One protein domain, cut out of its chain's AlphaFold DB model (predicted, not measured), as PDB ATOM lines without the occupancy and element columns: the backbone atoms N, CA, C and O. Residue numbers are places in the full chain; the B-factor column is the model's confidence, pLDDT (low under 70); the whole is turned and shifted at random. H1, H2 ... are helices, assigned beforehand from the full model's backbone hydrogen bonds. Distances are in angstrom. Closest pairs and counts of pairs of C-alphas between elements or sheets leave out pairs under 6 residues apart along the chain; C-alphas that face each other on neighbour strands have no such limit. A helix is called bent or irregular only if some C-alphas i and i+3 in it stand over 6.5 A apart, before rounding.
ATOM      1  N   GLU A   2      15.789  20.911  52.172       65.88
ATOM      2  CA  GLU A   2      15.474  21.611  50.905       65.88
ATOM      3  C   GLU A   2      15.744  23.135  50.956       65.88
ATOM      4  O   GLU A   2      16.257  23.729  50.004       65.88
ATOM      5  N   ASN A   3      15.510  23.756  52.119       78.50
ATOM      6  CA  ASN A   3      15.825  25.166  52.364       78.50
ATOM      7  C   ASN A   3      17.327  25.498  52.261       78.50
ATOM      8  O   ASN A   3      17.660  26.597  51.833       78.50
ATOM      9  N   SER A   4      18.236  24.575  52.601       92.25
ATOM     10  CA  SER A   4      19.691  24.803  52.538       92.25
ATOM     11  C   SER A   4      20.182  24.879  51.088       92.25
ATOM     12  O   SER A   4      20.833  25.852  50.699       92.25
ATOM     13  N   ILE A   5      19.769  23.917  50.250       94.75
ATOM     14  CA  ILE A   5      20.121  23.878  48.822       94.75
ATOM     15  C   ILE A   5      19.616  25.139  48.112       94.75
ATOM     16  O   ILE A   5      20.383  25.828  47.435       94.75
ATOM     17  N   LYS A   6      18.331  25.476  48.300       95.31
ATOM     18  CA  LYS A   6      17.719  26.663  47.685       95.31
ATOM     19  C   LYS A   6      18.397  27.954  48.139       95.31
ATOM     20  O   LYS A   6      18.666  28.815  47.304       95.31
ATOM     21  N   THR A   7      18.745  28.065  49.422       96.44
ATOM     22  CA  THR A   7      19.478  29.227  49.952       96.44
ATOM     23  C   THR A   7      20.834  29.386  49.268       96.44
ATOM     24  O   THR A   7      21.157  30.478  48.799       96.44
ATOM     25  N   LYS A   8      21.603  28.299  49.117       97.50
ATOM     26  CA  LYS A   8      22.913  28.359  48.452       97.50
ATOM     27  C   LYS A   8      22.805  28.734  46.971       97.50
ATOM     28  O   LYS A   8      23.607  29.519  46.466       97.50
ATOM     29  N   LEU A   9      21.794  28.226  46.269       97.56
ATOM     30  CA  LEU A   9      21.534  28.597  44.873       97.56
ATOM     31  C   LEU A   9      21.128  30.071  44.724       97.56
ATOM     32  O   LEU A   9      21.570  30.736  43.785       97.56
ATOM     33  N   LEU A  10      20.331  30.600  45.657       97.44
ATOM     34  CA  LEU A  10      19.973  32.020  45.695       97.44
ATOM     35  C   LEU A  10      21.195  32.911  45.959       97.44
ATOM     36  O   LEU A  10      21.334  33.941  45.304       97.44
ATOM     37  N   GLU A  11      22.115  32.495  46.831       97.88
ATOM     38  CA  GLU A  11      23.395  33.184  47.050       97.88
ATOM     39  C   GLU A  11      24.218  33.250  45.751       97.88
ATOM     40  O   GLU A  11      24.687  34.319  45.352       97.88
ATOM     41  N   PHE A  12      24.344  32.131  45.027       98.31
ATOM     42  CA  PHE A  12      25.015  32.122  43.724       98.31
ATOM     43  C   PHE A  12      24.334  33.041  42.708       98.31
ATOM     44  O   PHE A  12      25.015  33.731  41.945       98.31
ATOM     45  N   LYS A  13      22.997  33.092  42.713       97.81
ATOM     46  CA  LYS A  13      22.225  33.988  41.847       97.81
ATOM     47  C   LYS A  13      22.493  35.458  42.183       97.81
ATOM     48  O   LYS A  13      22.729  36.253  41.276       97.81
ATOM     49  N   GLN A  14      22.514  35.821  43.464       97.38
ATOM     50  CA  GLN A  14      22.844  37.178  43.915       97.38
ATOM     51  C   GLN A  14      24.264  37.582  43.502       97.38
ATOM     52  O   GLN A  14      24.459  38.671  42.964       97.38
ATOM     53  N   ARG A  15      25.239  36.677  43.647       97.44
ATOM     54  CA  ARG A  15      26.611  36.891  43.158       97.44
ATOM     55  C   ARG A  15      26.666  37.050  41.640       97.44
ATOM     56  O   ARG A  15      27.430  37.863  41.135       97.44
ATOM     57  N   ALA A  16      25.843  36.327  40.882       96.62
ATOM     58  CA  ALA A  16      25.748  36.535  39.438       96.62
ATOM     59  C   ALA A  16      25.181  37.927  39.093       96.62
ATOM     60  O   ALA A  16      25.716  38.595  38.208       96.62
ATOM     61  N   TYR A  17      24.160  38.412  39.813       95.94
ATOM     62  CA  TYR A  17      23.658  39.784  39.641       95.94
ATOM     63  C   TYR A  17      24.714  40.838  39.974       95.94
ATOM     64  O   TYR A  17      24.849  41.803  39.221       95.94
ATOM     65  N   SER A  18      25.509  40.649  41.031       93.81
ATOM     66  CA  SER A  18      26.561  41.611  41.369       93.81
ATOM     67  C   SER A  18      27.617  41.723  40.261       93.81
ATOM     68  O   SER A  18      28.171  42.801  40.046       93.81
ATOM     69  N   LEU A  19      27.850  40.655  39.485       93.38
ATOM     70  CA  LEU A  19      28.717  40.710  38.302       93.38
ATOM     71  C   LEU A  19      28.128  41.533  37.145       93.38
ATOM     72  O   LEU A  19      28.898  42.090  36.366       93.38
ATOM     73  N   LEU A  20      26.797  41.647  37.025       89.94
ATOM     74  CA  LEU A  20      26.165  42.570  36.065       89.94
ATOM     75  C   LEU A  20      26.339  44.029  36.487       89.94
ATOM     76  O   LEU A  20      26.427  44.904  35.631       89.94
ATOM     77  N   THR A  21      26.390  44.277  37.797       84.12
ATOM     78  CA  THR A  21      26.562  45.619  38.366       84.12
ATOM     79  C   THR A  21      28.011  46.080  38.428       84.12
ATOM     80  O   THR A  21      28.240  47.225  38.812       84.12
ATOM     81  N   ILE A  22      28.986  45.239  38.044       79.62
ATOM     82  CA  ILE A  22      30.356  45.700  37.788       79.62
ATOM     83  C   ILE A  22      30.264  46.655  36.600       79.62
ATOM     84  O   ILE A  22      30.351  46.256  35.436       79.62
ATOM     85  N   GLN A  23      30.019  47.926  36.911       61.00
ATOM     86  CA  GLN A  23      30.050  49.000  35.948       61.00
ATOM     87  C   GLN A  23      31.429  48.948  35.302       61.00
ATOM     88  O   GLN A  23      32.459  49.023  35.976       61.00
ATOM     89  N   ILE A  24      31.455  48.807  33.976       58.62
ATOM     90  CA  ILE A  24      32.600  49.297  33.215       58.62
ATOM     91  C   ILE A  24      32.712  50.753  33.657       58.62
ATOM     92  O   ILE A  24      31.715  51.450  33.480       58.62
ATOM     93  N   PRO A  25      33.819  51.193  34.281       55.34
ATOM     94  CA  PRO A  25      33.891  52.524  34.857       55.34
ATOM     95  C   PRO A  25      33.488  53.539  33.791       55.34
ATOM     96  O   PRO A  25      34.206  53.757  32.810       55.34
ATOM     97  N   GLU A  26      32.297  54.112  33.947       51.47
ATOM     98  CA  GLU A  26      31.951  55.330  33.247       51.47
ATOM     99  C   GLU A  26      32.819  56.394  33.904       51.47
ATOM    100  O   GLU A  26      32.801  56.567  35.123       51.47
ATOM    101  N   TYR A  27      33.681  57.034  33.109       52.16
ATOM    102  CA  TYR A  27      34.485  58.149  33.602       52.16
ATOM    103  C   TYR A  27      33.559  59.133  34.324       52.16
ATOM    104  O   TYR A  27      32.444  59.333  33.832       52.16
ATOM    105  N   PRO A  28      33.999  59.752  35.438       49.44
ATOM    106  CA  PRO A  28      33.182  60.697  36.185       49.44
ATOM    107  C   PRO A  28      32.487  61.641  35.209       49.44
ATOM    108  O   PRO A  28      33.142  62.332  34.425       49.44
ATOM    109  N   SER A  29      31.156  61.643  35.241       47.25
ATOM    110  CA  SER A  29      30.292  62.433  34.357       47.25
ATOM    111  C   SER A  29      30.506  63.950  34.498       47.25
ATOM    112  O   SER A  29      29.938  64.725  33.737       47.25
ATOM    113  N   GLY A  30      31.385  64.377  35.413       48.28
ATOM    114  CA  GLY A  30      31.917  65.733  35.546       48.28
ATOM    115  C   GLY A  30      33.208  66.018  34.765       48.28
ATOM    116  O   GLY A  30      33.775  67.099  34.923       48.28
ATOM    117  N   TYR A  31      33.706  65.098  33.929       50.12
ATOM    118  CA  TYR A  31      34.840  65.374  33.044       50.12
ATOM    119  C   TYR A  31      34.398  66.347  31.945       50.12
ATOM    120  O   TYR A  31      33.971  65.947  30.858       50.12
ATOM    121  N   ASN A  32      34.478  67.645  32.239       61.00
ATOM    122  CA  ASN A  32      34.260  68.696  31.260       61.00
ATOM    123  C   ASN A  32      35.368  68.576  30.203       61.00
ATOM    124  O   ASN A  32      36.480  69.082  30.369       61.00
ATOM    125  N   LYS A  33      35.052  67.845  29.124       60.28
ATOM    126  CA  LYS A  33      35.924  67.635  27.964       60.28
ATOM    127  C   LYS A  33      36.508  68.949  27.479       60.28
ATOM    128  O   LYS A  33      37.654  68.955  27.062       60.28
ATOM    129  N   GLU A  34      35.743  70.034  27.534       62.56
ATOM    130  CA  GLU A  34      36.190  71.369  27.155       62.56
ATOM    131  C   GLU A  34      37.203  71.939  28.140       62.56
ATOM    132  O   GLU A  34      38.232  72.438  27.705       62.56
ATOM    133  N   LYS A  35      36.980  71.803  29.451       70.19
ATOM    134  CA  LYS A  35      37.908  72.291  30.478       70.19
ATOM    135  C   LYS A  35      39.263  71.592  30.389       70.19
ATOM    136  O   LYS A  35      40.273  72.271  30.256       70.19
ATOM    137  N   VAL A  36      39.290  70.257  30.354       62.34
ATOM    138  CA  VAL A  36      40.560  69.515  30.256       62.34
ATOM    139  C   VAL A  36      41.203  69.701  28.885       62.34
ATOM    140  O   VAL A  36      42.413  69.870  28.791       62.34
ATOM    141  N   ARG A  37      40.415  69.756  27.807       59.53
ATOM    142  CA  ARG A  37      40.938  70.084  26.477       59.53
ATOM    143  C   ARG A  37      41.538  71.487  26.447       59.53
ATOM    144  O   ARG A  37      42.591  71.637  25.854       59.53
ATOM    145  N   ASN A  38      40.936  72.486  27.082       65.69
ATOM    146  CA  ASN A  38      41.452  73.856  27.104       65.69
ATOM    147  C   ASN A  38      42.682  74.001  28.011       65.69
ATOM    148  O   ASN A  38      43.624  74.689  27.636       65.69
ATOM    149  N   GLU A  39      42.718  73.303  29.142       66.12
ATOM    150  CA  GLU A  39      43.839  73.308  30.090       66.12
ATOM    151  C   GLU A  39      45.055  72.541  29.535       66.12
ATOM    152  O   GLU A  39      46.191  73.011  29.595       66.12
ATOM    153  N   VAL A  40      44.814  71.401  28.878       60.09
ATOM    154  CA  VAL A  40      45.848  70.596  28.214       60.09
ATOM    155  C   VAL A  40      46.292  71.236  26.894       60.09
ATOM    156  O   VAL A  40      47.486  71.302  26.634       60.09
ATOM    157  N   ILE A  41      45.389  71.764  26.058       60.53
ATOM    158  CA  ILE A  41      45.788  72.498  24.840       60.53
ATOM    159  C   ILE A  41      46.529  73.786  25.215       60.53
ATOM    160  O   ILE A  41      47.514  74.107  24.561       60.53
ATOM    161  N   GLY A  42      46.116  74.494  26.269       64.31
ATOM    162  CA  GLY A  42      46.795  75.704  26.738       64.31
ATOM    163  C   GLY A  42      48.228  75.439  27.204       64.31
ATOM    164  O   GLY A  42      49.143  76.137  26.779       64.31
ATOM    165  N   ASN A  43      48.437  74.390  28.006       64.12
ATOM    166  CA  ASN A  43      49.746  74.095  28.603       64.12
ATOM    167  C   ASN A  43      50.652  73.197  27.741       64.12
ATOM    168  O   ASN A  43      51.876  73.267  27.858       64.12
ATOM    169  N   ILE A  44      50.079  72.340  26.888       57.94
ATOM    170  CA  ILE A  44      50.810  71.293  26.155       57.94
ATOM    171  C   ILE A  44      50.880  71.573  24.644       57.94
ATOM    172  O   ILE A  44      51.883  71.229  24.021       57.94
ATOM    173  N   ALA A  45      49.901  72.250  24.023       55.72
ATOM    174  CA  ALA A  45      49.957  72.499  22.572       55.72
ATOM    175  C   ALA A  45      51.068  73.480  22.156       55.72
ATOM    176  O   ALA A  45      51.479  73.457  20.999       55.72
ATOM    177  N   GLY A  46      51.577  74.295  23.088       57.72
ATOM    178  CA  GLY A  46      52.793  75.086  22.877       57.72
ATOM    179  C   GLY A  46      54.074  74.242  22.857       57.72
ATOM    180  O   GLY A  46      54.998  74.584  22.133       57.72
ATOM    181  N   LYS A  47      54.104  73.113  23.583       64.62
ATOM    182  CA  LYS A  47      55.292  72.255  23.761       64.62
ATOM    183  C   LYS A  47      55.299  71.007  22.876       64.62
ATOM    184  O   LYS A  47      56.353  70.448  22.619       64.62
ATOM    185  N   ILE A  48      54.147  70.542  22.384       62.69
ATOM    186  CA  ILE A  48      54.063  69.362  21.498       62.69
ATOM    187  C   ILE A  48      54.875  69.524  20.202       62.69
ATOM    188  O   ILE A  48      55.535  68.559  19.823       62.69
ATOM    189  N   PRO A  49      54.865  70.683  19.515       59.84
ATOM    190  CA  PRO A  49      55.697  70.872  18.330       59.84
ATOM    191  C   PRO A  49      57.198  70.807  18.637       59.84
ATOM    192  O   PRO A  49      57.934  70.267  17.821       59.84
ATOM    193  N   GLU A  50      57.637  71.276  19.810       66.19
ATOM    194  CA  GLU A  50      59.019  71.108  20.291       66.19
ATOM    195  C   GLU A  50      59.327  69.640  20.620       66.19
ATOM    196  O   GLU A  50      60.331  69.106  20.164       66.19
ATOM    197  N   ILE A  51      58.434  68.947  21.338       66.38
ATOM    198  CA  ILE A  51      58.590  67.526  21.712       66.38
ATOM    199  C   ILE A  51      58.647  66.612  20.475       66.38
ATOM    200  O   ILE A  51      59.320  65.584  20.495       66.38
ATOM    201  N   LEU A  52      57.935  66.969  19.405       65.38
ATOM    202  CA  LEU A  52      57.909  66.224  18.144       65.38
ATOM    203  C   LEU A  52      58.907  66.758  17.096       65.38
ATOM    204  O   LEU A  52      58.961  66.205  16.001       65.38
ATOM    205  N   GLY A  53      59.665  67.820  17.400       68.69
ATOM    206  CA  GLY A  53      60.663  68.409  16.495       68.69
ATOM    207  C   GLY A  53      60.094  69.047  15.216       68.69
ATOM    208  O   GLY A  53      60.751  69.054  14.184       68.69
ATOM    209  N   ILE A  54      58.856  69.544  15.253       66.69
ATOM    210  CA  ILE A  54      58.107  70.080  14.095       66.69
ATOM    211  C   ILE A  54      57.632  71.526  14.309       66.69
ATOM    212  O   ILE A  54      56.777  72.019  13.566       66.69
ATOM    213  N   SER A  55      58.185  72.216  15.312       62.38
ATOM    214  CA  SER A  55      57.868  73.610  15.657       62.38
ATOM    215  C   SER A  55      58.027  74.576  14.486       62.38
ATOM    216  O   SER A  55      57.182  75.452  14.305       62.38
ATOM    217  N   ASP A  56      59.043  74.363  13.652       65.25
ATOM    218  CA  ASP A  56      59.456  75.334  12.632       65.25
ATOM    219  C   ASP A  56      58.762  75.107  11.278       65.25
ATOM    220  O   ASP A  56      58.834  75.937  10.376       65.25
ATOM    221  N   ILE A  57      58.050  73.984  11.134       63.56
ATOM    222  CA  ILE A  57      57.534  73.490   9.847       63.56
ATOM    223  C   ILE A  57      56.015  73.702   9.725       63.56
ATOM    224  O   ILE A  57      55.462  73.753   8.624       63.56
ATOM    225  N   ILE A  58      55.292  73.830  10.845       62.50
ATOM    226  CA  ILE A  58      53.828  73.734  10.862       62.50
ATOM    227  C   ILE A  58      53.192  74.952  11.547       62.50
ATOM    228  O   ILE A  58      53.327  75.165  12.746       62.50
ATOM    229  N   GLY A  59      52.386  75.719  10.801       73.88
ATOM    230  CA  GLY A  59      51.652  76.868  11.345       73.88
ATOM    231  C   GLY A  59      50.712  76.510  12.512       73.88
ATOM    232  O   GLY A  59      50.084  75.446  12.524       73.88
ATOM    233  N   ARG A  60      50.544  77.438  13.471       67.94
ATOM    234  CA  ARG A  60      49.823  77.251  14.758       67.94
ATOM    235  C   ARG A  60      48.468  76.527  14.658       67.94
ATOM    236  O   ARG A  60      48.125  75.730  15.530       67.94
ATOM    237  N   ARG A  61      47.684  76.771  13.597       68.81
ATOM    238  CA  ARG A  61      46.381  76.105  13.384       68.81
ATOM    239  C   ARG A  61      46.518  74.596  13.142       68.81
ATOM    240  O   ARG A  61      45.739  73.823  13.696       68.81
ATOM    241  N   LYS A  62      47.511  74.171  12.356       73.56
ATOM    242  CA  LYS A  62      47.777  72.750  12.077       73.56
ATOM    243  C   LYS A  62      48.345  72.042  13.317       73.56
ATOM    244  O   LYS A  62      47.902  70.938  13.621       73.56
ATOM    245  N   ALA A  63      49.201  72.710  14.098       68.12
ATOM    246  CA  ALA A  63      49.726  72.182  15.364       68.12
ATOM    247  C   ALA A  63      48.616  71.851  16.387       68.12
ATOM    248  O   ALA A  63      48.598  70.762  16.959       68.12
ATOM    249  N   LYS A  64      47.620  72.738  16.555       73.19
ATOM    250  CA  LYS A  64      46.458  72.498  17.438       73.19
ATOM    251  C   LYS A  64      45.625  71.282  17.009       73.19
ATOM    252  O   LYS A  64      45.140  70.536  17.863       73.19
ATOM    253  N   SER A  65      45.455  71.084  15.702       77.44
ATOM    254  CA  SER A  65      44.735  69.929  15.147       77.44
ATOM    255  C   SER A  65      45.462  68.615  15.456       77.44
ATOM    256  O   SER A  65      44.863  67.694  16.009       77.44
ATOM    257  N   ILE A  66      46.778  68.568  15.214       74.44
ATOM    258  CA  ILE A  66      47.624  67.395  15.490       74.44
ATOM    259  C   ILE A  66      47.608  67.043  16.984       74.44
ATOM    260  O   ILE A  66      47.360  65.890  17.337       74.44
ATOM    261  N   ALA A  67      47.781  68.031  17.870       72.06
ATOM    262  CA  ALA A  67      47.731  67.823  19.318       72.06
ATOM    263  C   ALA A  67      46.362  67.296  19.791       72.06
ATOM    264  O   ALA A  67      46.292  66.377  20.606       72.06
ATOM    265  N   THR A  68      45.264  67.835  19.247       76.69
ATOM    266  CA  THR A  68      43.905  67.367  19.567       76.69
ATOM    267  C   THR A  68      43.706  65.912  19.135       76.69
ATOM    268  O   THR A  68      43.193  65.110  19.915       76.69
ATOM    269  N   ASN A  69      44.124  65.560  17.916       80.56
ATOM    270  CA  ASN A  69      44.011  64.196  17.400       80.56
ATOM    271  C   ASN A  69      44.828  63.215  18.247       80.56
ATOM    272  O   ASN A  69      44.311  62.173  18.634       80.56
ATOM    273  N   TYR A  70      46.060  63.577  18.612       76.88
ATOM    274  CA  TYR A  70      46.912  62.764  19.479       76.88
ATOM    275  C   TYR A  70      46.272  62.490  20.851       76.88
ATOM    276  O   TYR A  70      46.222  61.343  21.302       76.88
ATOM    277  N   LEU A  71      45.719  63.522  21.499       76.12
ATOM    278  CA  LEU A  71      45.032  63.384  22.788       76.12
ATOM    279  C   LEU A  71      43.784  62.500  22.687       76.12
ATOM    280  O   LEU A  71      43.582  61.636  23.539       76.12
ATOM    281  N   ASN A  72      42.972  62.677  21.641       81.38
ATOM    282  CA  ASN A  72      41.789  61.846  21.413       81.38
ATOM    283  C   ASN A  72      42.168  60.371  21.226       81.38
ATOM    284  O   ASN A  72      41.602  59.517  21.908       81.38
ATOM    285  N   THR A  73      43.175  60.077  20.398       82.88
ATOM    286  CA  THR A  73      43.660  58.706  20.170       82.88
ATOM    287  C   THR A  73      44.192  58.067  21.456       82.88
ATOM    288  O   THR A  73      43.885  56.910  21.750       82.88
ATOM    289  N   ASN A  74      44.947  58.809  22.273       79.56
ATOM    290  CA  ASN A  74      45.446  58.302  23.554       79.56
ATOM    291  C   ASN A  74      44.321  58.055  24.568       79.56
ATOM    292  O   ASN A  74      44.323  57.021  25.239       79.56
ATOM    293  N   MET A  75      43.332  58.951  24.653       79.19
ATOM    294  CA  MET A  75      42.152  58.744  25.495       79.19
ATOM    295  C   MET A  75      41.333  57.533  25.035       79.19
ATOM    296  O   MET A  75      40.886  56.741  25.862       79.19
ATOM    297  N   GLU A  76      41.144  57.343  23.729       83.00
ATOM    298  CA  GLU A  76      40.475  56.159  23.179       83.00
ATOM    299  C   GLU A  76      41.241  54.871  23.478       83.00
ATOM    300  O   GLU A  76      40.633  53.877  23.880       83.00
ATOM    301  N   LYS A  77      42.575  54.895  23.378       86.00
ATOM    302  CA  LYS A  77      43.433  53.767  23.759       86.00
ATOM    303  C   LYS A  77      43.293  53.428  25.244       86.00
ATOM    304  O   LYS A  77      43.137  52.255  25.581       86.00
ATOM    305  N   GLN A  78      43.281  54.430  26.128       83.75
ATOM    306  CA  GLN A  78      43.038  54.225  27.560       83.75
ATOM    307  C   GLN A  78      41.639  53.656  27.826       83.75
ATOM    308  O   GLN A  78      41.506  52.702  28.590       83.75
ATOM    309  N   ARG A  79      40.601  54.167  27.151       83.12
ATOM    310  CA  ARG A  79      39.228  53.637  27.253       83.12
ATOM    311  C   ARG A  79      39.148  52.186  26.811       83.12
ATOM    312  O   ARG A  79      38.508  51.375  27.475       83.12
ATOM    313  N   ARG A  80      39.790  51.852  25.693       84.94
ATOM    314  CA  ARG A  80      39.858  50.482  25.189       84.94
ATOM    315  C   ARG A  80      40.548  49.572  26.204       84.94
ATOM    316  O   ARG A  80      39.986  48.539  26.541       84.94
ATOM    317  N   MET A  81      41.686  49.993  26.752       87.31
ATOM    318  CA  MET A  81      42.422  49.235  27.766       87.31
ATOM    319  C   MET A  81      41.603  49.028  29.049       87.31
ATOM    320  O   MET A  81      41.541  47.916  29.562       87.31
ATOM    321  N   GLN A  82      40.914  50.062  29.545       86.06
ATOM    322  CA  GLN A  82      40.032  49.948  30.713       86.06
ATOM    323  C   GLN A  82      38.856  48.999  30.454       86.06
ATOM    324  O   GLN A  82      38.556  48.156  31.298       86.06
ATOM    325  N   ARG A  83      38.222  49.085  29.277       85.75
ATOM    326  CA  ARG A  83      37.154  48.159  28.862       85.75
ATOM    327  C   ARG A  83      37.660  46.724  28.770       85.75
ATOM    328  O   ARG A  83      37.009  45.822  29.282       85.75
ATOM    329  N   GLU A  84      38.821  46.511  28.158       88.12
ATOM    330  CA  GLU A  84      39.450  45.192  28.060       88.12
ATOM    331  C   GLU A  84      39.780  44.627  29.448       88.12
ATOM    332  O   GLU A  84      39.475  43.466  29.719       88.12
ATOM    333  N   ASN A  85      40.314  45.445  30.357       88.75
ATOM    334  CA  ASN A  85      40.592  45.046  31.737       88.75
ATOM    335  C   ASN A  85      39.309  44.705  32.510       88.75
ATOM    336  O   ASN A  85      39.264  43.674  33.180       88.75
ATOM    337  N   ALA A  86      38.246  45.504  32.367       87.56
ATOM    338  CA  ALA A  86      36.946  45.226  32.980       87.56
ATOM    339  C   ALA A  86      36.336  43.916  32.451       87.56
ATOM    340  O   ALA A  86      35.868  43.086  33.229       87.56
ATOM    341  N   VAL A  87      36.409  43.677  31.137       87.81
ATOM    342  CA  VAL A  87      35.956  42.426  30.508       87.81
ATOM    343  C   VAL A  87      36.775  41.228  30.994       87.81
ATOM    344  O   VAL A  87      36.204  40.174  31.282       87.81
ATOM    345  N   ARG A  88      38.103  41.367  31.114       91.25
ATOM    346  CA  ARG A  88      38.985  40.322  31.662       91.25
ATOM    347  C   ARG A  88      38.635  40.002  33.113       91.25
ATOM    348  O   ARG A  88      38.490  38.828  33.446       91.25
ATOM    349  N   TYR A  89      38.440  41.025  33.939       91.19
ATOM    350  CA  TYR A  89      38.032  40.868  35.332       91.19
ATOM    351  C   TYR A  89      36.674  40.162  35.444       91.19
ATOM    352  O   TYR A  89      36.574  39.141  36.122       91.19
ATOM    353  N   ALA A  90      35.659  40.619  34.704       90.00
ATOM    354  CA  ALA A  90      34.334  40.000  34.691       90.00
ATOM    355  C   ALA A  90      34.385  38.525  34.253       90.00
ATOM    356  O   ALA A  90      33.745  37.675  34.868       90.00
ATOM    357  N   ASN A  91      35.179  38.194  33.228       92.56
ATOM    358  CA  ASN A  91      35.382  36.807  32.800       92.56
ATOM    359  C   ASN A  91      36.070  35.948  33.869       92.56
ATOM    360  O   ASN A  91      35.685  34.794  34.049       92.56
ATOM    361  N   SER A  92      37.072  36.494  34.562       94.81
ATOM    362  CA  SER A  92      37.769  35.802  35.649       94.81
ATOM    363  C   SER A  92      36.817  35.502  36.811       94.81
ATOM    364  O   SER A  92      36.672  34.343  37.199       94.81
ATOM    365  N   GLN A  93      36.082  36.515  37.281       95.81
ATOM    366  CA  GLN A  93      35.101  36.371  38.360       95.81
ATOM    367  C   GLN A  93      33.973  35.401  37.990       95.81
ATOM    368  O   GLN A  93      33.615  34.525  38.777       95.81
ATOM    369  N   LEU A  94      33.457  35.490  36.758       96.00
ATOM    370  CA  LEU A  94      32.470  34.541  36.247       96.00
ATOM    371  C   LEU A  94      33.026  33.110  36.203       96.00
ATOM    372  O   LEU A  94      32.312  32.169  36.538       96.00
ATOM    373  N   GLY A  95      34.284  32.928  35.794       95.81
ATOM    374  CA  GLY A  95      34.937  31.619  35.760       95.81
ATOM    375  C   GLY A  95      35.027  30.967  37.141       95.81
ATOM    376  O   GLY A  95      34.696  29.788  37.280       95.81
ATOM    377  N   ILE A  96      35.407  31.745  38.159       97.38
ATOM    378  CA  ILE A  96      35.453  31.305  39.562       97.38
ATOM    379  C   ILE A  96      34.051  30.904  40.033       97.38
ATOM    380  O   ILE A  96      33.854  29.774  40.479       97.38
ATOM    381  N   LEU A  97      33.060  31.780  39.838       97.81
ATOM    382  CA  LEU A  97      31.677  31.525  40.240       97.81
ATOM    383  C   LEU A  97      31.108  30.264  39.570       97.81
ATOM    384  O   LEU A  97      30.506  29.423  40.231       97.81
ATOM    385  N   VAL A  98      31.332  30.081  38.265       97.56
ATOM    386  CA  VAL A  98      30.877  28.882  37.543       97.56
ATOM    387  C   VAL A  98      31.546  27.615  38.082       97.56
ATOM    388  O   VAL A  98      30.885  26.579  38.163       97.56
ATOM    389  N   LYS A  99      32.832  27.669  38.453       97.88
ATOM    390  CA  LYS A  99      33.545  26.529  39.048       97.88
ATOM    391  C   LYS A  99      32.945  26.147  40.401       97.88
ATOM    392  O   LYS A  99      32.678  24.969  40.624       97.88
ATOM    393  N   GLU A 100      32.684  27.127  41.261       98.12
ATOM    394  CA  GLU A 100      32.041  26.912  42.562       98.12
ATOM    395  C   GLU A 100      30.633  26.332  42.414       98.12
ATOM    396  O   GLU A 100      30.312  25.333  43.054       98.12
ATOM    397  N   ILE A 101      29.823  26.890  41.507       98.06
ATOM    398  CA  ILE A 101      28.480  26.375  41.216       98.06
ATOM    399  C   ILE A 101      28.561  24.932  40.723       98.06
ATOM    400  O   ILE A 101      27.811  24.093  41.198       98.06
ATOM    401  N   LYS A 102      29.474  24.599  39.800       97.31
ATOM    402  CA  LYS A 102      29.640  23.214  39.327       97.31
ATOM    403  C   LYS A 102      30.054  22.266  40.452       97.31
ATOM    404  O   LYS A 102      29.527  21.159  40.516       97.31
ATOM    405  N   SER A 103      30.956  22.702  41.330       96.88
ATOM    406  CA  SER A 103      31.357  21.928  42.506       96.88
ATOM    407  C   SER A 103      30.166  21.676  43.427       96.88
ATOM    408  O   SER A 103      29.943  20.539  43.821       96.88
ATOM    409  N   PHE A 104      29.349  22.691  43.706       97.62
ATOM    410  CA  PHE A 104      28.132  22.527  44.499       97.62
ATOM    411  C   PHE A 104      27.104  21.623  43.804       97.62
ATOM    412  O   PHE A 104      26.591  20.683  44.394       97.62
ATOM    413  N   LEU A 105      26.840  21.839  42.515       96.81
ATOM    414  CA  LEU A 105      25.898  21.018  41.756       96.81
ATOM    415  C   LEU A 105      26.335  19.552  41.658       96.81
ATOM    416  O   LEU A 105      25.480  18.698  41.463       96.81
ATOM    417  N   SER A 106      27.628  19.241  41.812       95.31
ATOM    418  CA  SER A 106      28.097  17.852  41.883       95.31
ATOM    419  C   SER A 106      27.672  17.113  43.154       95.31
ATOM    420  O   SER A 106      27.660  15.885  43.134       95.31
ATOM    421  N   THR A 107      27.273  17.822  44.217       96.12
ATOM    422  CA  THR A 107      26.835  17.231  45.494       96.12
ATOM    423  C   THR A 107      25.319  17.084  45.608       96.12
ATOM    424  O   THR A 107      24.835  16.563  46.612       96.12
ATOM    425  N   VAL A 108      24.564  17.531  44.603       96.44
ATOM    426  CA  VAL A 108      23.098  17.467  44.572       96.44
ATOM    427  C   VAL A 108      22.603  16.782  43.302       96.44
ATOM    428  O   VAL A 108      23.254  16.811  42.256       96.44
ATOM    429  N   SER A 109      21.420  16.185  43.376       94.19
ATOM    430  CA  SER A 109      20.813  15.426  42.289       94.19
ATOM    431  C   SER A 109      19.359  15.804  42.062       94.19
ATOM    432  O   SER A 109      18.656  16.246  42.967       94.19
ATOM    433  N   VAL A 110      18.900  15.585  40.829       91.31
ATOM    434  CA  VAL A 110      17.476  15.650  40.486       91.31
ATOM    435  C   VAL A 110      16.875  14.262  40.708       91.31
ATOM    436  O   VAL A 110      17.367  13.301  40.100       91.31
ATOM    437  N   PRO A 111      15.814  14.124  41.518       85.50
ATOM    438  CA  PRO A 111      15.173  12.846  41.769       85.50
ATOM    439  C   PRO A 111      14.330  12.413  40.563       85.50
ATOM    440  O   PRO A 111      13.109  12.547  40.532       85.50
ATOM    441  N   THR A 112      14.977  11.873  39.534       81.75
ATOM    442  CA  THR A 112      14.310  11.281  38.363       81.75
ATOM    443  C   THR A 112      14.048   9.789  38.585       81.75
ATOM    444  O   THR A 112      14.578   9.191  39.519       81.75
ATOM    445  N   ARG A 113      13.247   9.139  37.729       66.19
ATOM    446  CA  ARG A 113      13.056   7.670  37.780       66.19
ATOM    447  C   ARG A 113      14.374   6.904  37.796       66.19
ATOM    448  O   ARG A 113      14.539   6.026  38.635       66.19
ATOM    449  N   ASN A 114      15.302   7.317  36.937       70.19
ATOM    450  CA  ASN A 114      16.617   6.710  36.752       70.19
ATOM    451  C   ASN A 114      17.647   7.314  37.723       70.19
ATOM    452  O   ASN A 114      18.793   7.546  37.347       70.19
ATOM    453  N   LEU A 115      17.230   7.678  38.940       80.81
ATOM    454  CA  LEU A 115      18.154   8.114  39.982       80.81
ATOM    455  C   LEU A 115      19.013   6.921  40.405       80.81
ATOM    456  O   LEU A 115      18.508   5.967  40.990       80.81
ATOM    457  N   THR A 116      20.299   6.982  40.080       77.88
ATOM    458  CA  THR A 116      21.300   6.010  40.523       77.88
ATOM    459  C   THR A 116      21.720   6.305  41.963       77.88
ATOM    460  O   THR A 116      21.529   7.416  42.454       77.88
ATOM    461  N   LEU A 117      22.367   5.339  42.625       77.31
ATOM    462  CA  LEU A 117      22.975   5.548  43.949       77.31
ATOM    463  C   LEU A 117      24.056   6.642  43.941       77.31
ATOM    464  O   LEU A 117      24.250   7.324  44.940       77.31
ATOM    465  N   SER A 118      24.737   6.832  42.807       78.44
ATOM    466  CA  SER A 118      25.716   7.907  42.605       78.44
ATOM    467  C   SER A 118      25.085   9.272  42.306       78.44
ATOM    468  O   SER A 118      25.784  10.286  42.319       78.44
ATOM    469  N   GLY A 119      23.779   9.311  42.042       85.75
ATOM    470  CA  GLY A 119      23.048  10.518  41.700       85.75
ATOM    471  C   GLY A 119      23.109  10.915  40.229       85.75
ATOM    472  O   GLY A 119      23.811  10.344  39.401       85.75
ATOM    473  N   ASN A 120      22.343  11.956  39.914       88.06
ATOM    474  CA  ASN A 120      22.167  12.503  38.569       88.06
ATOM    475  C   ASN A 120      22.646  13.959  38.470       88.06
ATOM    476  O   ASN A 120      22.135  14.743  37.666       88.06
ATOM    477  N   SER A 121      23.641  14.332  39.276       92.38
ATOM    478  CA  SER A 121      24.249  15.671  39.294       92.38
ATOM    479  C   SER A 121      24.747  16.127  37.913       92.38
ATOM    480  O   SER A 121      24.690  17.314  37.571       92.38
ATOM    481  N   TYR A 122      25.140  15.183  37.052       91.31
ATOM    482  CA  TYR A 122      25.546  15.458  35.673       91.31
ATOM    483  C   TYR A 122      24.455  16.177  34.854       91.31
ATOM    484  O   TYR A 122      24.786  16.976  33.976       91.31
ATOM    485  N   LEU A 123      23.163  15.959  35.144       90.75
ATOM    486  CA  LEU A 123      22.054  16.650  34.473       90.75
ATOM    487  C   LEU A 123      22.071  18.158  34.766       90.75
ATOM    488  O   LEU A 123      21.808  18.970  33.873       90.75
ATOM    489  N   LEU A 124      22.432  18.531  35.996       95.25
ATOM    490  CA  LEU A 124      22.559  19.919  36.439       95.25
ATOM    491  C   LEU A 124      23.810  20.563  35.831       95.25
ATOM    492  O   LEU A 124      23.740  21.640  35.237       95.25
ATOM    493  N   ILE A 125      24.945  19.857  35.868       94.56
ATOM    494  CA  ILE A 125      26.200  20.316  35.252       94.56
ATOM    495  C   ILE A 125      26.026  20.506  33.738       94.56
ATOM    496  O   ILE A 125      26.526  21.475  33.162       94.56
ATOM    497  N   ARG A 126      25.259  19.635  33.074       92.50
ATOM    498  CA  ARG A 126      24.958  19.760  31.645       92.50
ATOM    499  C   ARG A 126      24.179  21.035  31.323       92.50
ATOM    500  O   ARG A 126      24.452  21.650  30.292       92.50
ATOM    501  N   LYS A 127      23.248  21.468  32.183       95.06
ATOM    502  CA  LYS A 127      22.544  22.755  32.007       95.06
ATOM    503  C   LYS A 127      23.516  23.933  32.039       95.06
ATOM    504  O   LYS A 127      23.408  24.824  31.202       95.06
ATOM    505  N   MET A 128      24.536  23.876  32.897       95.19
ATOM    506  CA  MET A 128      25.591  24.895  32.964       95.19
ATOM    507  C   MET A 128      26.441  24.981  31.687       95.19
ATOM    508  O   MET A 128      27.021  26.027  31.406       95.19
ATOM    509  N   ASN A 129      26.499  23.935  30.857       91.81
ATOM    510  CA  ASN A 129      27.248  23.992  29.596       91.81
ATOM    511  C   ASN A 129      26.592  24.907  28.541       91.81
ATOM    512  O   ASN A 129      27.248  25.272  27.566       91.81
ATOM    513  N   ARG A 130      25.339  25.352  28.742       92.69
ATOM    514  CA  ARG A 130      24.691  26.372  27.891       92.69
ATOM    515  C   ARG A 130      25.463  27.692  27.863       92.69
ATOM    516  O   ARG A 130      25.453  28.376  26.844       92.69
ATOM    517  N   LEU A 131      26.202  27.995  28.930       93.44
ATOM    518  CA  LEU A 131      27.041  29.189  29.044       93.44
ATOM    519  C   LEU A 131      28.122  29.268  27.962       93.44
ATOM    520  O   LEU A 131      28.520  30.366  27.585       93.44
ATOM    521  N   ASN A 132      28.575  28.125  27.442       91.19
ATOM    522  CA  ASN A 132      29.640  28.064  26.440       91.19
ATOM    523  C   ASN A 132      29.194  28.590  25.066       91.19
ATOM    524  O   ASN A 132      30.036  28.867  24.220       91.19
ATOM    525  N   LYS A 133      27.883  28.751  24.841       94.12
ATOM    526  CA  LYS A 133      27.333  29.305  23.593       94.12
ATOM    527  C   LYS A 133      27.575  30.807  23.445       94.12
ATOM    528  O   LYS A 133      27.431  31.344  22.350       94.12
ATOM    529  N   TYR A 134      27.887  31.497  24.538       94.31
ATOM    530  CA  TYR A 134      27.981  32.949  24.567       94.31
ATOM    531  C   TYR A 134      29.429  33.383  24.774       94.31
ATOM    532  O   TYR A 134      30.088  32.950  25.714       94.31
ATOM    533  N   SER A 135      29.911  34.276  23.912       89.38
ATOM    534  CA  SER A 135      31.272  34.815  23.982       89.38
ATOM    535  C   SER A 135      31.399  36.005  24.936       89.38
ATOM    536  O   SER A 135      32.459  36.215  25.521       89.38
ATOM    537  N   THR A 136      30.331  36.790  25.122       90.81
ATOM    538  CA  THR A 136      30.379  38.004  25.948       90.81
ATOM    539  C   THR A 136      30.068  37.707  27.421       90.81
ATOM    540  O   THR A 136      29.110  36.979  27.699       90.81
ATOM    541  N   PRO A 137      30.809  38.296  28.384       92.38
ATOM    542  CA  PRO A 137      30.583  38.059  29.813       92.38
ATOM    543  C   PRO A 137      29.145  38.367  30.234       92.38
ATOM    544  O   PRO A 137      28.514  37.549  30.890       92.38
ATOM    545  N   THR A 138      28.589  39.496  29.787       92.25
ATOM    546  CA  THR A 138      27.225  39.922  30.131       92.25
ATOM    547  C   THR A 138      26.178  38.893  29.711       92.25
ATOM    548  O   THR A 138      25.341  38.509  30.523       92.25
ATOM    549  N   ARG A 139      26.244  38.381  28.470       95.25
ATOM    550  CA  ARG A 139      25.306  37.343  28.007       95.25
ATOM    551  C   ARG A 139      25.494  36.038  28.774       95.25
ATOM    552  O   ARG A 139      24.501  35.414  29.129       95.25
ATOM    553  N   ARG A 140      26.741  35.650  29.069       96.44
ATOM    554  CA  ARG A 140      27.025  34.468  29.899       96.44
ATOM    555  C   ARG A 140      26.452  34.620  31.310       96.44
ATOM    556  O   ARG A 140      25.873  33.669  31.811       96.44
ATOM    557  N   ILE A 141      26.560  35.795  31.933       96.31
ATOM    558  CA  ILE A 141      25.988  36.057  33.263       96.31
ATOM    559  C   ILE A 141      24.454  35.997  33.217       96.31
ATOM    560  O   ILE A 141      23.846  35.341  34.057       96.31
ATOM    561  N   MET A 142      23.817  36.614  32.218       96.19
ATOM    562  CA  MET A 142      22.359  36.530  32.056       96.19
ATOM    563  C   MET A 142      21.884  35.086  31.860       96.19
ATOM    564  O   MET A 142      20.888  34.679  32.453       96.19
ATOM    565  N   GLU A 143      22.595  34.300  31.049       97.62
ATOM    566  CA  GLU A 143      22.286  32.881  30.868       97.62
ATOM    567  C   GLU A 143      22.521  32.079  32.154       97.62
ATOM    568  O   GLU A 143      21.730  31.198  32.477       97.62
ATOM    569  N   LEU A 144      23.559  32.406  32.929       97.88
ATOM    570  CA  LEU A 144      23.811  31.786  34.231       97.88
ATOM    571  C   LEU A 144      22.639  32.009  35.183       97.88
ATOM    572  O   LEU A 144      22.175  31.058  35.801       97.88
ATOM    573  N   ILE A 145      22.128  33.238  35.258       97.94
ATOM    574  CA  ILE A 145      20.969  33.573  36.090       97.94
ATOM    575  C   ILE A 145      19.745  32.757  35.657       97.94
ATOM    576  O   ILE A 145      19.098  32.153  36.508       97.94
ATOM    577  N   LYS A 146      19.475  32.655  34.349       97.75
ATOM    578  CA  LYS A 146      18.378  31.822  33.823       97.75
ATOM    579  C   LYS A 146      18.536  30.346  34.189       97.75
ATOM    580  O   LYS A 146      17.573  29.713  34.605       97.75
ATOM    581  N   VAL A 147      19.741  29.792  34.045       97.19
ATOM    582  CA  VAL A 147      20.024  28.395  34.411       97.19
ATOM    583  C   VAL A 147      19.834  28.177  35.911       97.19
ATOM    584  O   VAL A 147      19.248  27.171  36.300       97.19
ATOM    585  N   LEU A 148      20.288  29.111  36.751       97.62
ATOM    586  CA  LEU A 148      20.065  29.047  38.193       97.62
ATOM    587  C   LEU A 148      18.575  29.113  38.533       97.62
ATOM    588  O   LEU A 148      18.130  28.317  39.348       97.62
ATOM    589  N   ASP A 149      17.796  29.969  37.871       97.06
ATOM    590  CA  ASP A 149      16.340  30.016  38.047       97.06
ATOM    591  C   ASP A 149      15.662  28.703  37.657       97.06
ATOM    592  O   ASP A 149      14.803  28.213  38.388       97.06
ATOM    593  N   GLU A 150      16.067  28.081  36.548       96.50
ATOM    594  CA  GLU A 150      15.574  26.746  36.201       96.50
ATOM    595  C   GLU A 150      15.879  25.733  37.311       96.50
ATOM    596  O   GLU A 150      15.003  24.951  37.662       96.50
ATOM    597  N   ILE A 151      17.103  25.735  37.852       95.81
ATOM    598  CA  ILE A 151      17.548  24.771  38.871       95.81
ATOM    599  C   ILE A 151      16.873  25.023  40.226       95.81
ATOM    600  O   ILE A 151      16.467  24.069  40.877       95.81
ATOM    601  N   ILE A 152      16.710  26.282  40.644       95.38
ATOM    602  CA  ILE A 152      16.031  26.660  41.898       95.38
ATOM    603  C   ILE A 152      14.580  26.165  41.917       95.38
ATOM    604  O   ILE A 152      14.066  25.787  42.970       95.38
ATOM    605  N   ASN A 153      13.933  26.146  40.750       93.50
ATOM    606  CA  ASN A 153      12.564  25.665  40.585       93.50
ATOM    607  C   ASN A 153      12.460  24.134  40.437       93.50
ATOM    608  O   ASN A 153      11.357  23.616  40.271       93.50
ATOM    609  N   MET A 154      13.577  23.399  40.474       91.94
ATOM    610  CA  MET A 154      13.570  21.935  40.498       91.94
ATOM    611  C   MET A 154      13.471  21.412  41.928       91.94
ATOM    612  O   MET A 154      13.930  22.035  42.883       91.94
ATOM    613  N   GLU A 155      12.923  20.210  42.052       90.19
ATOM    614  CA  GLU A 155      13.105  19.395  43.244       90.19
ATOM    615  C   GLU A 155      14.535  18.841  43.229       90.19
ATOM    616  O   GLU A 155      14.973  18.258  42.231       90.19
ATOM    617  N   LEU A 156      15.282  19.077  44.304       92.94
ATOM    618  CA  LEU A 156      16.684  18.691  44.438       92.94
ATOM    619  C   LEU A 156      16.872  17.935  45.746       92.94
ATOM    620  O   LEU A 156      16.282  18.294  46.763       92.94
ATOM    621  N   ILE A 157      17.734  16.930  45.707       92.38
ATOM    622  CA  ILE A 157      18.142  16.144  46.872       92.38
ATOM    623  C   ILE A 157      19.662  16.179  46.996       92.38
ATOM    624  O   ILE A 157      20.367  16.291  45.989       92.38
ATOM    625  N   GLU A 158      20.181  16.077  48.213       93.62
ATOM    626  CA  GLU A 158      21.619  15.895  48.406       93.62
ATOM    627  C   GLU A 158      22.026  14.473  48.020       93.62
ATOM    628  O   GLU A 158      21.271  13.516  48.206       93.62
ATOM    629  N   ASN A 159      23.237  14.308  47.486       91.44
ATOM    630  CA  ASN A 159      23.705  12.982  47.088       91.44
ATOM    631  C   ASN A 159      23.848  12.030  48.284       91.44
ATOM    632  O   ASN A 159      23.622  10.831  48.146       91.44
ATOM    633  N   SER A 160      24.168  12.567  49.462       90.69
ATOM    634  CA  SER A 160      24.189  11.849  50.743       90.69
ATOM    635  C   SER A 160      22.831  11.240  51.106       90.69
ATOM    636  O   SER A 160      22.774  10.197  51.753       90.69
ATOM    637  N   GLU A 161      21.733  11.856  50.668       88.44
ATOM    638  CA  GLU A 161      20.373  11.435  50.996       88.44
ATOM    639  C   GLU A 161      19.783  10.462  49.974       88.44
ATOM    640  O   GLU A 161      18.745   9.865  50.252       88.44
ATOM    641  N   ILE A 162      20.433  10.250  48.824       85.75
ATOM    642  CA  ILE A 162      19.916   9.416  47.726       85.75
ATOM    643  C   ILE A 162      19.497   8.031  48.209       85.75
ATOM    644  O   ILE A 162      18.411   7.572  47.861       85.75
ATOM    645  N   THR A 163      20.323   7.369  49.020       80.88
ATOM    646  CA  THR A 163      20.009   6.026  49.524       80.88
ATOM    647  C   THR A 163      18.714   6.040  50.330       80.88
ATOM    648  O   THR A 163      17.814   5.247  50.057       80.88
ATOM    649  N   SER A 164      18.576   6.992  51.255       81.75
ATOM    650  CA  SER A 164      17.354   7.150  52.046       81.75
ATOM    651  C   SER A 164      16.162   7.557  51.179       81.75
ATOM    652  O   SER A 164      15.066   7.051  51.371       81.75
TER     653      SER A 164
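AT A GLANCE: This is residues 2 to 164 of the 311 residues of the protein "HEPN_Swt1 domain-containing protein" of Thermoplasma sp. Kam2015 (UniProt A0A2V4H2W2). One very long helix, H4, runs through most of a rod, and H1, H5 and H6 pack on its later part to make a lopsided four-helix bundle, while H2 and the short H3 lie near the opposite end of H4. The four helices H1, H4, H5 and H6 run up and down, each against the one before it in the chain, and the small H7 lies beyond the bundle's end. The printed part has 163 residues with seven named helices, H1 to H7 in order, and no named strand; its class is all helix. It is extended, with a radius of gyration of the C-alphas of 26.6 A and spans of 89 by 26 by 18 A.

IN THESE COORDINATES: H1 takes residues 2 to 20, from C-alpha 2 at (15.474, 21.611, 50.905), and is 27.8 A long. H2 is residues 33 to 44 and H3 residues 48 to 51. H4, residues 60 to 105, is 66.8 A long, from C-alpha 60 at (49.823, 77.251, 14.758) to C-alpha 105 at (25.898, 21.018, 41.756). H5 is residues 121 to 133, 21.0 A, and H6 residues 137 to 152, 22.1 A. H7, residues 159 to 164, is irregular: C-alphas 160 and 163 are 7.3 A apart.

HOW THE PARTS SIT: H4 is the hub, touching four helices. With its residues 90 to 101 alone it touches residues 12 to 19 of H1, opposite ways at a shallow tilt of 9 degrees; the closest C-alphas, of Leu 19 and Ala 90, are 6.7 A apart. H1 also touches H6 at a shallow tilt of 14 degrees, opposite ways, closest at the C-alphas of Lys 13 and Ile 145, 5.9 A. H4 and H5 form a helical hairpin, closest at the C-alphas of Lys 102 and Ile 125, 6.1 A. H5 and H6 form another, closest at the C-alphas of Leu 131 and Arg 140, 5.3 A. H6 touches H4 and runs the same way, closest at the C-alphas of Asn 91 and Pro 137, 5.8 A. H2 touches H4 at a steep tilt of 56 degrees, closest at the C-alphas of Ile 41 and Lys 64, 7.4 A. H3 is close to H4 but not clearly touching, with the C-alphas of Pro 49 and Ala 63 at 6.8 A. H7 touches no helix, and is only just apart from H5, at 8.3 A. In H1, H2, H4 and H6 every O i to N i+4 pair is within hydrogen-bond range; H5 has 5 of 9, H7 has 0 of 2 but 2 of 3 O i to N i+3 pairs, and H3 is too short for an i+4 pair.

THE WHOLE: The C-alphas farthest apart, of Asp 56 and Ser 164, are 89.3 A apart, and the printed part has no cut. The links H1 to H2 and H4 to H5 are long. Residues 28 to 36, of which 33 to 36 belong to H2, stand free, and so do residues 73 to 78 of H4. Mean pLDDT of the printed part is 82.9; 40 residues are under 70, among them residues 23 to 34 and 36 to 58.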